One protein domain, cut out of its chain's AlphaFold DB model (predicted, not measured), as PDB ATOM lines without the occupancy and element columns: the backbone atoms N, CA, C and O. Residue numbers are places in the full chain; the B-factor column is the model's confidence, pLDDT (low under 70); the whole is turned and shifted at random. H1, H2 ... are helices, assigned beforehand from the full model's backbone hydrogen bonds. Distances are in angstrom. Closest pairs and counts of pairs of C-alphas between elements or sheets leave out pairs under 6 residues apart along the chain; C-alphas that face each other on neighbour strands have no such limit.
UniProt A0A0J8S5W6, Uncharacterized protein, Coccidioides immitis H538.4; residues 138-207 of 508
ATOM      1  N   ASP A 138      47.458  -7.467   2.504       57.16
ATOM      2  CA  ASP A 138      47.318  -8.837   3.023       57.16
ATOM      3  C   ASP A 138      47.758  -8.922   4.495       57.16
ATOM      4  O   ASP A 138      47.186  -9.654   5.308       57.16
ATOM      5  N   SER A 139      48.742  -8.096   4.874       64.81
ATOM      6  CA  SER A 139      49.246  -8.021   6.247       64.81
ATOM      7  C   SER A 139      48.214  -7.434   7.218       64.81
ATOM      8  O   SER A 139      48.000  -7.999   8.295       64.81
ATOM      9  N   SER A 140      47.513  -6.363   6.822       67.75
ATOM     10  CA  SER A 140      46.461  -5.737   7.633       67.75
ATOM     11  C   SER A 140      45.246  -6.640   7.795       67.75
ATOM     12  O   SER A 140      44.700  -6.727   8.893       67.75
ATOM     13  N   LEU A 141      44.868  -7.362   6.741       77.38
ATOM     14  CA  LEU A 141      43.726  -8.269   6.775       77.38
ATOM     15  C   LEU A 141      44.003  -9.468   7.693       77.38
ATOM     16  O   LEU A 141      43.163  -9.841   8.511       77.38
ATOM     17  N   SER A 142      45.231  -9.998   7.661       80.62
ATOM     18  CA  SER A 142      45.656 -11.055   8.587       80.62
ATOM     19  C   SER A 142      45.638 -10.611  10.056       80.62
ATOM     20  O   SER A 142      45.247 -11.385  10.929       80.62
ATOM     21  N   ALA A 143      46.035  -9.366  10.342       77.94
ATOM     22  CA  ALA A 143      46.067  -8.834  11.700       77.94
ATOM     23  C   ALA A 143      44.651  -8.646  12.258       77.94
ATOM     24  O   ALA A 143      44.382  -9.058  13.383       77.94
ATOM     25  N   VAL A 144      43.741  -8.101  11.446       85.94
ATOM     26  CA  VAL A 144      42.332  -7.932  11.817       85.94
ATOM     27  C   VAL A 144      41.666  -9.289  12.034       85.94
ATOM     28  O   VAL A 144      41.040  -9.496  13.069       85.94
ATOM     29  N   ASN A 145      41.871 -10.262  11.142       88.06
ATOM     30  CA  ASN A 145      41.303 -11.603  11.311       88.06
ATOM     31  C   ASN A 145      41.745 -12.269  12.620       88.06
ATOM     32  O   ASN A 145      40.905 -12.793  13.347       88.06
ATOM     33  N   ARG A 146      43.031 -12.161  12.979       88.31
ATOM     34  CA  ARG A 146      43.526 -12.667  14.268       88.31
ATOM     35  C   ARG A 146      42.834 -11.992  15.454       88.31
ATOM     36  O   ARG A 146      42.519 -12.672  16.425       88.31
ATOM     37  N   THR A 147      42.609 -10.676  15.400       89.94
ATOM     38  CA  THR A 147      41.916  -9.948  16.480       89.94
ATOM     39  C   THR A 147      40.478 -10.437  16.639       89.94
ATOM     40  O   THR A 147      40.031 -10.655  17.763       89.94
ATOM     41  N   GLY A 148      39.782 -10.685  15.526       91.00
ATOM     42  CA  GLY A 148      38.437 -11.265  15.538       91.00
ATOM     43  C   GLY A 148      38.394 -12.660  16.156       91.00
ATOM     44  O   GLY A 148      37.563 -12.924  17.022       91.00
ATOM     45  N   GLU A 149      39.321 -13.538  15.770       91.88
ATOM     46  CA  GLU A 149      39.429 -14.883  16.349       91.88
ATOM     47  C   GLU A 149      39.681 -14.845  17.862       91.88
ATOM     48  O   GLU A 149      39.082 -15.627  18.602       91.88
ATOM     49  N   ALA A 150      40.536 -13.934  18.336       90.81
ATOM     50  CA  ALA A 150      40.815 -13.774  19.761       90.81
ATOM     51  C   ALA A 150      39.577 -13.289  20.537       90.81
ATOM     52  O   ALA A 150      39.256 -13.837  21.591       90.81
ATOM     53  N   LEU A 151      38.853 -12.298  20.008       92.50
ATOM     54  CA  LEU A 151      37.625 -11.778  20.621       92.50
ATOM     55  C   LEU A 151      36.548 -12.861  20.754       92.50
ATOM     56  O   LEU A 151      35.958 -13.012  21.824       92.50
ATOM     57  N   LEU A 152      36.318 -13.627  19.684       92.75
ATOM     58  CA  LEU A 152      35.331 -14.707  19.678       92.75
ATOM     59  C   LEU A 152      35.714 -15.824  20.652       92.75
ATOM     60  O   LEU A 152      34.877 -16.252  21.440       92.75
ATOM     61  N   ARG A 153      36.989 -16.234  20.666       92.38
ATOM     62  CA  ARG A 153      37.501 -17.245  21.603       92.38
ATOM     63  C   ARG A 153      37.351 -16.819  23.062       92.38
ATOM     64  O   ARG A 153      37.057 -17.649  23.918       92.38
ATOM     65  N   PHE A 154      37.561 -15.540  23.364       93.12
ATOM     66  CA  PHE A 154      37.363 -15.032  24.717       93.12
ATOM     67  C   PHE A 154      35.877 -15.005  25.099       93.12
ATOM     68  O   PHE A 154      35.517 -15.446  26.187       93.12
ATOM     69  N   LEU A 155      35.005 -14.533  24.205       92.50
ATOM     70  CA  LEU A 155      33.558 -14.483  24.446       92.50
ATOM     71  C   LEU A 155      32.911 -15.872  24.532       92.50
ATOM     72  O   LEU A 155      31.898 -16.015  25.208       92.50
ATOM     73  N   GLU A 156      33.503 -16.893  23.912       93.31
ATOM     74  CA  GLU A 156      33.108 -18.293  24.105       93.31
ATOM     75  C   GLU A 156      33.303 -18.742  25.565       93.31
ATOM     76  O   GLU A 156      32.492 -19.497  26.096       93.31
ATOM     77  N   LYS A 157      34.344 -18.236  26.241       90.25
ATOM     78  CA  LYS A 157      34.620 -18.526  27.657       90.25
ATOM     79  C   LYS A 157      33.818 -17.637  28.607       90.25
ATOM     80  O   LYS A 157      33.337 -18.117  29.628       90.25
ATOM     81  N   GLU A 158      33.675 -16.353  28.282       90.31
ATOM     82  CA  GLU A 158      32.934 -15.375  29.089       90.31
ATOM     83  C   GLU A 158      31.911 -14.598  28.241       90.31
ATOM     84  O   GLU A 158      32.155 -13.454  27.834       90.31
ATOM     85  N   PRO A 159      30.713 -15.169  28.011       91.38
ATOM     86  CA  PRO A 159      29.721 -14.594  27.102       91.38
ATOM     87  C   PRO A 159      29.107 -13.286  27.606       91.38
ATOM     88  O   PRO A 159      28.473 -12.572  26.833       91.38
ATOM     89  N   ASN A 160      29.283 -12.935  28.883       90.44
ATOM     90  CA  ASN A 160      28.711 -11.734  29.496       90.44
ATOM     91  C   ASN A 160      29.726 -10.604  29.718       90.44
ATOM     92  O   ASN A 160      29.374  -9.577  30.297       90.44
ATOM     93  N   HIS A 161      30.957 -10.732  29.215       92.38
ATOM     94  CA  HIS A 161      31.985  -9.718  29.433       92.38
ATOM     95  C   HIS A 161      31.692  -8.416  28.659       92.38
ATOM     96  O   HIS A 161      31.902  -8.318  27.447       92.38
ATOM     97  N   VAL A 162      31.262  -7.375  29.382       90.75
ATOM     98  CA  VAL A 162      30.792  -6.087  28.830       90.75
ATOM     99  C   VAL A 162      31.842  -5.414  27.942       90.75
ATOM    100  O   VAL A 162      31.546  -5.014  26.815       90.75
ATOM    101  N   ARG A 163      33.099  -5.338  28.403       90.69
ATOM    102  CA  ARG A 163      34.169  -4.664  27.647       90.69
ATOM    103  C   ARG A 163      34.507  -5.361  26.326       90.69
ATOM    104  O   ARG A 163      34.601  -4.690  25.307       90.69
ATOM    105  N   THR A 164      34.640  -6.688  26.326       91.44
ATOM    106  CA  THR A 164      34.925  -7.470  25.116       91.44
ATOM    107  C   THR A 164      33.791  -7.367  24.091       91.44
ATOM    108  O   THR A 164      34.067  -7.290  22.900       91.44
ATOM    109  N   LYS A 165      32.523  -7.267  24.523       92.38
ATOM    110  CA  LYS A 165      31.397  -6.982  23.610       92.38
ATOM    111  C   LYS A 165      31.498  -5.605  22.954       92.38
ATOM    112  O   LYS A 165      31.198  -5.477  21.772       92.38
ATOM    113  N   SER A 166      31.921  -4.581  23.699       92.69
ATOM    114  CA  SER A 166      32.173  -3.248  23.129       92.69
ATOM    115  C   SER A 166      33.293  -3.292  22.089       92.69
ATOM    116  O   SER A 166      33.138  -2.772  20.990       92.69
ATOM    117  N   GLU A 167      34.399  -3.964  22.409       94.00
ATOM    118  CA  GLU A 167      35.542  -4.111  21.500       94.00
ATOM    119  C   GLU A 167      35.203  -4.961  20.263       94.00
ATOM    120  O   GLU A 167      35.732  -4.701  19.184       94.00
ATOM    121  N   LEU A 168      34.280  -5.924  20.379       93.75
ATOM    122  CA  LEU A 168      33.758  -6.680  19.238       93.75
ATOM    123  C   LEU A 168      32.994  -5.782  18.257       93.75
ATOM    124  O   LEU A 168      33.211  -5.891  17.055       93.75
ATOM    125  N   ARG A 169      32.173  -4.844  18.746       92.19
ATOM    126  CA  ARG A 169      31.475  -3.875  17.880       92.19
ATOM    127  C   ARG A 169      32.453  -2.955  17.144       92.19
ATOM    128  O   ARG A 169      32.273  -2.665  15.965       92.19
ATOM    129  N   GLU A 170      33.512  -2.514  17.823       91.44
ATOM    130  CA  GLU A 170      34.579  -1.712  17.203       91.44
ATOM    131  C   GLU A 170      35.354  -2.508  16.139       91.44
ATOM    132  O   GLU A 170      35.698  -1.980  15.077       91.44
ATOM    133  N   TYR A 171      35.602  -3.794  16.404       93.94
ATOM    134  CA  TYR A 171      36.181  -4.727  15.442       93.94
ATOM    135  C   TYR A 171      35.281  -4.921  14.215       93.94
ATOM    136  O   TYR A 171      35.771  -4.832  13.090       93.94
ATOM    137  N   GLU A 172      33.978  -5.141  14.406       92.50
ATOM    138  CA  GLU A 172      33.000  -5.311  13.324       92.50
ATOM    139  C   GLU A 172      32.948  -4.080  12.412       92.50
ATOM    140  O   GLU A 172      32.939  -4.225  11.190       92.50
ATOM    141  N   ALA A 173      33.026  -2.871  12.978       90.44
ATOM    142  CA  ALA A 173      33.106  -1.635  12.202       90.44
ATOM    143  C   ALA A 173      34.375  -1.567  11.330       90.44
ATOM    144  O   ALA A 173      34.314  -1.173  10.164       90.44
ATOM    145  N   CYS A 174      35.527  -1.986  11.861       87.81
ATOM    146  CA  CYS A 174      36.780  -2.035  11.100       87.81
ATOM    147  C   CYS A 174      36.777  -3.153  10.047       87.81
ATOM    148  O   CYS A 174      37.318  -2.981   8.955       87.81
ATOM    149  N   ARG A 175      36.142  -4.289  10.347       90.31
ATOM    150  CA  ARG A 175      35.985  -5.403   9.409       90.31
ATOM    151  C   ARG A 175      35.081  -5.030   8.238       90.31
ATOM    152  O   ARG A 175      35.481  -5.232   7.100       90.31
ATOM    153  N   ALA A 176      33.951  -4.376   8.502       90.25
ATOM    154  CA  ALA A 176      33.052  -3.886   7.460       90.25
ATOM    155  C   ALA A 176      33.751  -2.912   6.492       90.25
ATOM    156  O   ALA A 176      33.469  -2.912   5.297       90.25
ATOM    157  N   LYS A 177      34.702  -2.096   6.971       87.94
ATOM    158  CA  LYS A 177      35.520  -1.237   6.095       87.94
ATOM    159  C   LYS A 177      36.429  -2.047   5.174       87.94
ATOM    160  O   LYS A 177      36.483  -1.763   3.979       87.94
ATOM    161  N   LEU A 178      37.095  -3.071   5.706       86.69
ATOM    162  CA  LEU A 178      37.929  -3.963   4.899       86.69
ATOM    163  C   LEU A 178      37.108  -4.760   3.879       86.69
ATOM    164  O   LEU A 178      37.538  -4.874   2.736       86.69
ATOM    165  N   ASP A 179      35.922  -5.240   4.258       87.31
ATOM    166  CA  ASP A 179      35.008  -5.955   3.355       87.31
ATOM    167  C   ASP A 179      34.530  -5.047   2.201       87.31
ATOM    168  O   ASP A 179      34.337  -5.503   1.075       87.31
ATOM    169  N   ASN A 180      34.441  -3.735   2.447       88.56
ATOM    170  CA  ASN A 180      34.171  -2.707   1.437       88.56
ATOM    171  C   ASN A 180      35.426  -2.247   0.658       88.56
ATOM    172  O   ASN A 180      35.376  -1.239  -0.046       88.56
ATOM    173  N   ASN A 181      36.558  -2.953   0.777       85.06
ATOM    174  CA  ASN A 181      37.862  -2.604   0.192       85.06
ATOM    175  C   ASN A 181      38.395  -1.213   0.596       85.06
ATOM    176  O   ASN A 181      39.241  -0.638  -0.095       85.06
ATOM    177  N   GLN A 182      37.933  -0.663   1.722       85.75
ATOM    178  CA  GLN A 182      38.446   0.593   2.258       85.75
ATOM    179  C   GLN A 182      39.676   0.326   3.140       85.75
ATOM    180  O   GLN A 182      39.634  -0.540   4.020       85.75
ATOM    181  N   PRO A 183      40.792   1.052   2.942       83.75
ATOM    182  CA  PRO A 183      41.968   0.886   3.780       83.75
ATOM    183  C   PRO A 183      41.715   1.438   5.187       83.75
ATOM    184  O   PRO A 183      41.167   2.524   5.350       83.75
ATOM    185  N   LEU A 184      42.187   0.714   6.203       84.88
ATOM    186  CA  LEU A 184      42.164   1.196   7.584       84.88
ATOM    187  C   LEU A 184      43.136   2.365   7.781       84.88
ATOM    188  O   LEU A 184      44.296   2.302   7.345       84.88
ATOM    189  N   ASN A 185      42.687   3.386   8.507       88.56
ATOM    190  CA  ASN A 185      43.521   4.498   8.949       88.56
ATOM    191  C   ASN A 185      44.543   4.029  10.012       88.56
ATOM    192  O   ASN A 185      44.374   2.987  10.648       88.56
ATOM    193  N   GLY A 186      45.615   4.796  10.229       83.94
ATOM    194  CA  GLY A 186      46.642   4.513  11.237       83.94
ATOM    195  C   GLY A 186      46.060   4.304  12.639       83.94
ATOM    196  O   GLY A 186      46.376   3.301  13.276       83.94
ATOM    197  N   ALA A 187      45.133   5.170  13.057       87.06
ATOM    198  CA  ALA A 187      44.443   5.064  14.345       87.06
ATOM    199  C   ALA A 187      43.620   3.769  14.478       87.06
ATOM    200  O   ALA A 187      43.602   3.139  15.531       87.06
ATOM    201  N   GLU A 188      42.977   3.319  13.399       88.00
ATOM    202  CA  GLU A 188      42.184   2.083  13.398       88.00
ATOM    203  C   GLU A 188      43.088   0.850  13.473       88.00
ATOM    204  O   GLU A 188      42.814  -0.087  14.222       88.00
ATOM    205  N   LYS A 189      44.220   0.867  12.760       86.94
ATOM    206  CA  LYS A 189      45.244  -0.186  12.851       86.94
ATOM    207  C   LYS A 189      45.828  -0.277  14.258       86.94
ATOM    208  O   LYS A 189      46.002  -1.378  14.782       86.94
ATOM    209  N   GLU A 190      46.114   0.865  14.876       87.56
ATOM    210  CA  GLU A 190      46.576   0.930  16.260       87.56
ATOM    211  C   GLU A 190      45.512   0.407  17.227       87.56
ATOM    212  O   GLU A 190      45.810  -0.438  18.077       87.56
ATOM    213  N   ARG A 191      44.250   0.807  17.036       91.12
ATOM    214  CA  ARG A 191      43.129   0.334  17.846       91.12
ATOM    215  C   ARG A 191      42.964  -1.183  17.772       91.12
ATOM    216  O   ARG A 191      42.815  -1.812  18.817       91.12
ATOM    217  N   MET A 192      43.077  -1.789  16.588       91.19
ATOM    218  CA  MET A 192      43.045  -3.252  16.425       91.19
ATOM    219  C   MET A 192      44.191  -3.952  17.169       91.19
ATOM    220  O   MET A 192      43.988  -5.019  17.753       91.19
ATOM    221  N   GLY A 193      45.380  -3.344  17.194       88.50
ATOM    222  CA  GLY A 193      46.511  -3.831  17.987       88.50
ATOM    223  C   GLY A 193      46.276  -3.722  19.498       88.50
ATOM    224  O   GLY A 193      46.675  -4.607  20.256       88.50
ATOM    225  N   THR A 194      45.604  -2.666  19.949       91.62
ATOM    226  CA  THR A 194      45.232  -2.478  21.357       91.62
ATOM    227  C   THR A 194      44.149  -3.458  21.795       91.62
ATOM    228  O   THR A 194      44.313  -4.103  22.828       91.62
ATOM    229  N   ILE A 195      43.107  -3.668  20.985       93.00
ATOM    230  CA  ILE A 195      42.069  -4.672  21.264       93.00
ATOM    231  C   ILE A 195      42.685  -6.072  21.372       93.00
ATOM    232  O   ILE A 195      42.419  -6.785  22.336       93.00
ATOM    233  N   MET A 196      43.580  -6.440  20.449       92.50
ATOM    234  CA  MET A 196      44.294  -7.719  20.515       92.50
ATOM    235  C   MET A 196      45.060  -7.887  21.837       92.50
ATOM    236  O   MET A 196      44.928  -8.913  22.501       92.50
ATOM    237  N   ARG A 197      45.844  -6.877  22.246       92.75
ATOM    238  CA  ARG A 197      46.594  -6.915  23.513       92.75
ATOM    239  C   ARG A 197      45.662  -7.037  24.720       92.75
ATOM    240  O   ARG A 197      45.936  -7.829  25.617       92.75
ATOM    241  N   ASN A 198      44.559  -6.292  24.728       93.50
ATOM    242  CA  ASN A 198      43.578  -6.330  25.808       93.50
ATOM    243  C   ASN A 198      42.962  -7.723  25.963       93.50
ATOM    244  O   ASN A 198      42.902  -8.248  27.073       93.50
ATOM    245  N   VAL A 199      42.545  -8.342  24.857       92.69
ATOM    246  CA  VAL A 199      41.967  -9.691  24.867       92.69
ATOM    247  C   VAL A 199      42.990 -10.722  25.335       92.69
ATOM    248  O   VAL A 199      42.674 -11.530  26.201       92.69
ATOM    249  N   GLN A 200      44.237 -10.647  24.859       91.00
ATOM    250  CA  GLN A 200      45.313 -11.538  25.309       91.00
ATOM    251  C   GLN A 200      45.588 -11.420  26.815       91.00
ATOM    252  O   GLN A 200      45.780 -12.433  27.488       91.00
ATOM    253  N   ARG A 201      45.570 -10.199  27.371       91.56
ATOM    254  CA  ARG A 201      45.718  -9.980  28.821       91.56
ATOM    255  C   ARG A 201      44.573 -10.620  29.604       91.56
ATOM    256  O   ARG A 201      44.824 -11.302  30.597       91.56
ATOM    257  N   ARG A 202      43.329 -10.461  29.141       92.50
ATOM    258  CA  ARG A 202      42.160 -11.082  29.785       92.50
ATOM    259  C   ARG A 202      42.201 -12.606  29.688       92.50
ATOM    260  O   ARG A 202      41.942 -13.279  30.680       92.50
ATOM    261  N   GLU A 203      42.588 -13.161  28.539       89.25
ATOM    262  CA  GLU A 203      42.784 -14.607  28.377       89.25
ATOM    263  C   GLU A 203      43.843 -15.146  29.344       89.25
ATOM    264  O   GLU A 203      43.641 -16.197  29.954       89.25
ATOM    265  N   TYR A 204      44.954 -14.428  29.512       90.19
ATOM    266  CA  TYR A 204      45.994 -14.799  30.464       90.19
ATOM    267  C   TYR A 204      45.475 -14.795  31.907       90.19
ATOM    268  O   TYR A 204      45.662 -15.779  32.624       90.19
ATOM    269  N   ALA A 205      44.774 -13.734  32.317       89.62
ATOM    270  CA  ALA A 205      44.182 -13.637  33.649       89.62
ATOM    271  C   ALA A 205      43.175 -14.770  33.913       89.62
ATOM    272  O   ALA A 205      43.199 -15.393  34.976       89.62
ATOM    273  N   LEU A 206      42.338 -15.093  32.926       88.12
ATOM    274  CA  LEU A 206      41.370 -16.182  33.013       88.12
ATOM    275  C   LEU A 206      42.061 -17.547  33.129       88.12
ATOM    276  O   LEU A 206      41.730 -18.335  34.013       88.12
ATOM    277  N   ASN A 207      43.077 -17.812  32.306       87.62
ATOM    278  CA  ASN A 207      43.846 -19.056  32.380       87.62
ATOM    279  C   ASN A 207      44.590 -19.191  33.723       87.62
ATOM    280  O   ASN A 207      44.664 -20.291  34.272       87.62
TER     281      ASN A 207
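Overview. This is residues 138 to 207 of the 508 residues of an uncharacterized protein of Coccidioides immitis H538.4 (UniProt A0A0J8S5W6). The longest helix, H3, packs with H1 and H2 in an up-and-down bundle, each helix running against the one before it. The printed part has 70 residues with three named helices, H1 H2 H3, and no named strand: all helix. It is compact, radius of gyration of the C-alphas 11.9 A, and only just elongated, spanning 35 by 18 by 17 A.

Arrangement. H3, residues 186 to 207, touches H1, residues 138 to 157, the same way at a shallow tilt of 33 degrees, only just short of steep; closest C-alphas Met 196 and Thr 147, 5.2 A. H2, residues 162 to 179, touches both, opposite ways, in helical hairpins: H1 at a shallow 29 degrees, closest C-alphas Leu 168 and Leu 151, 6.5 A; H3 at a steep 39 degrees, Glu 167 and Ile 195, 6.6 A. Every O i to N i+4 pair is within hydrogen-bond range in H2 and H3; in H1, 15 of 16.

Along the chain. H3 measures 31.8 A, H1 29.4 A, H2 25.8 A. H1 begins at C-alpha 138 (47.318, -8.837, 3.023); H3 ends at C-alpha 207 (43.846, -19.056, 32.380).

Size, cuts and confidence. The printed part has no cut. The H1 to H2 link is tight, H2 to H3 short. Residues 138 to 140 have pLDDT under 70.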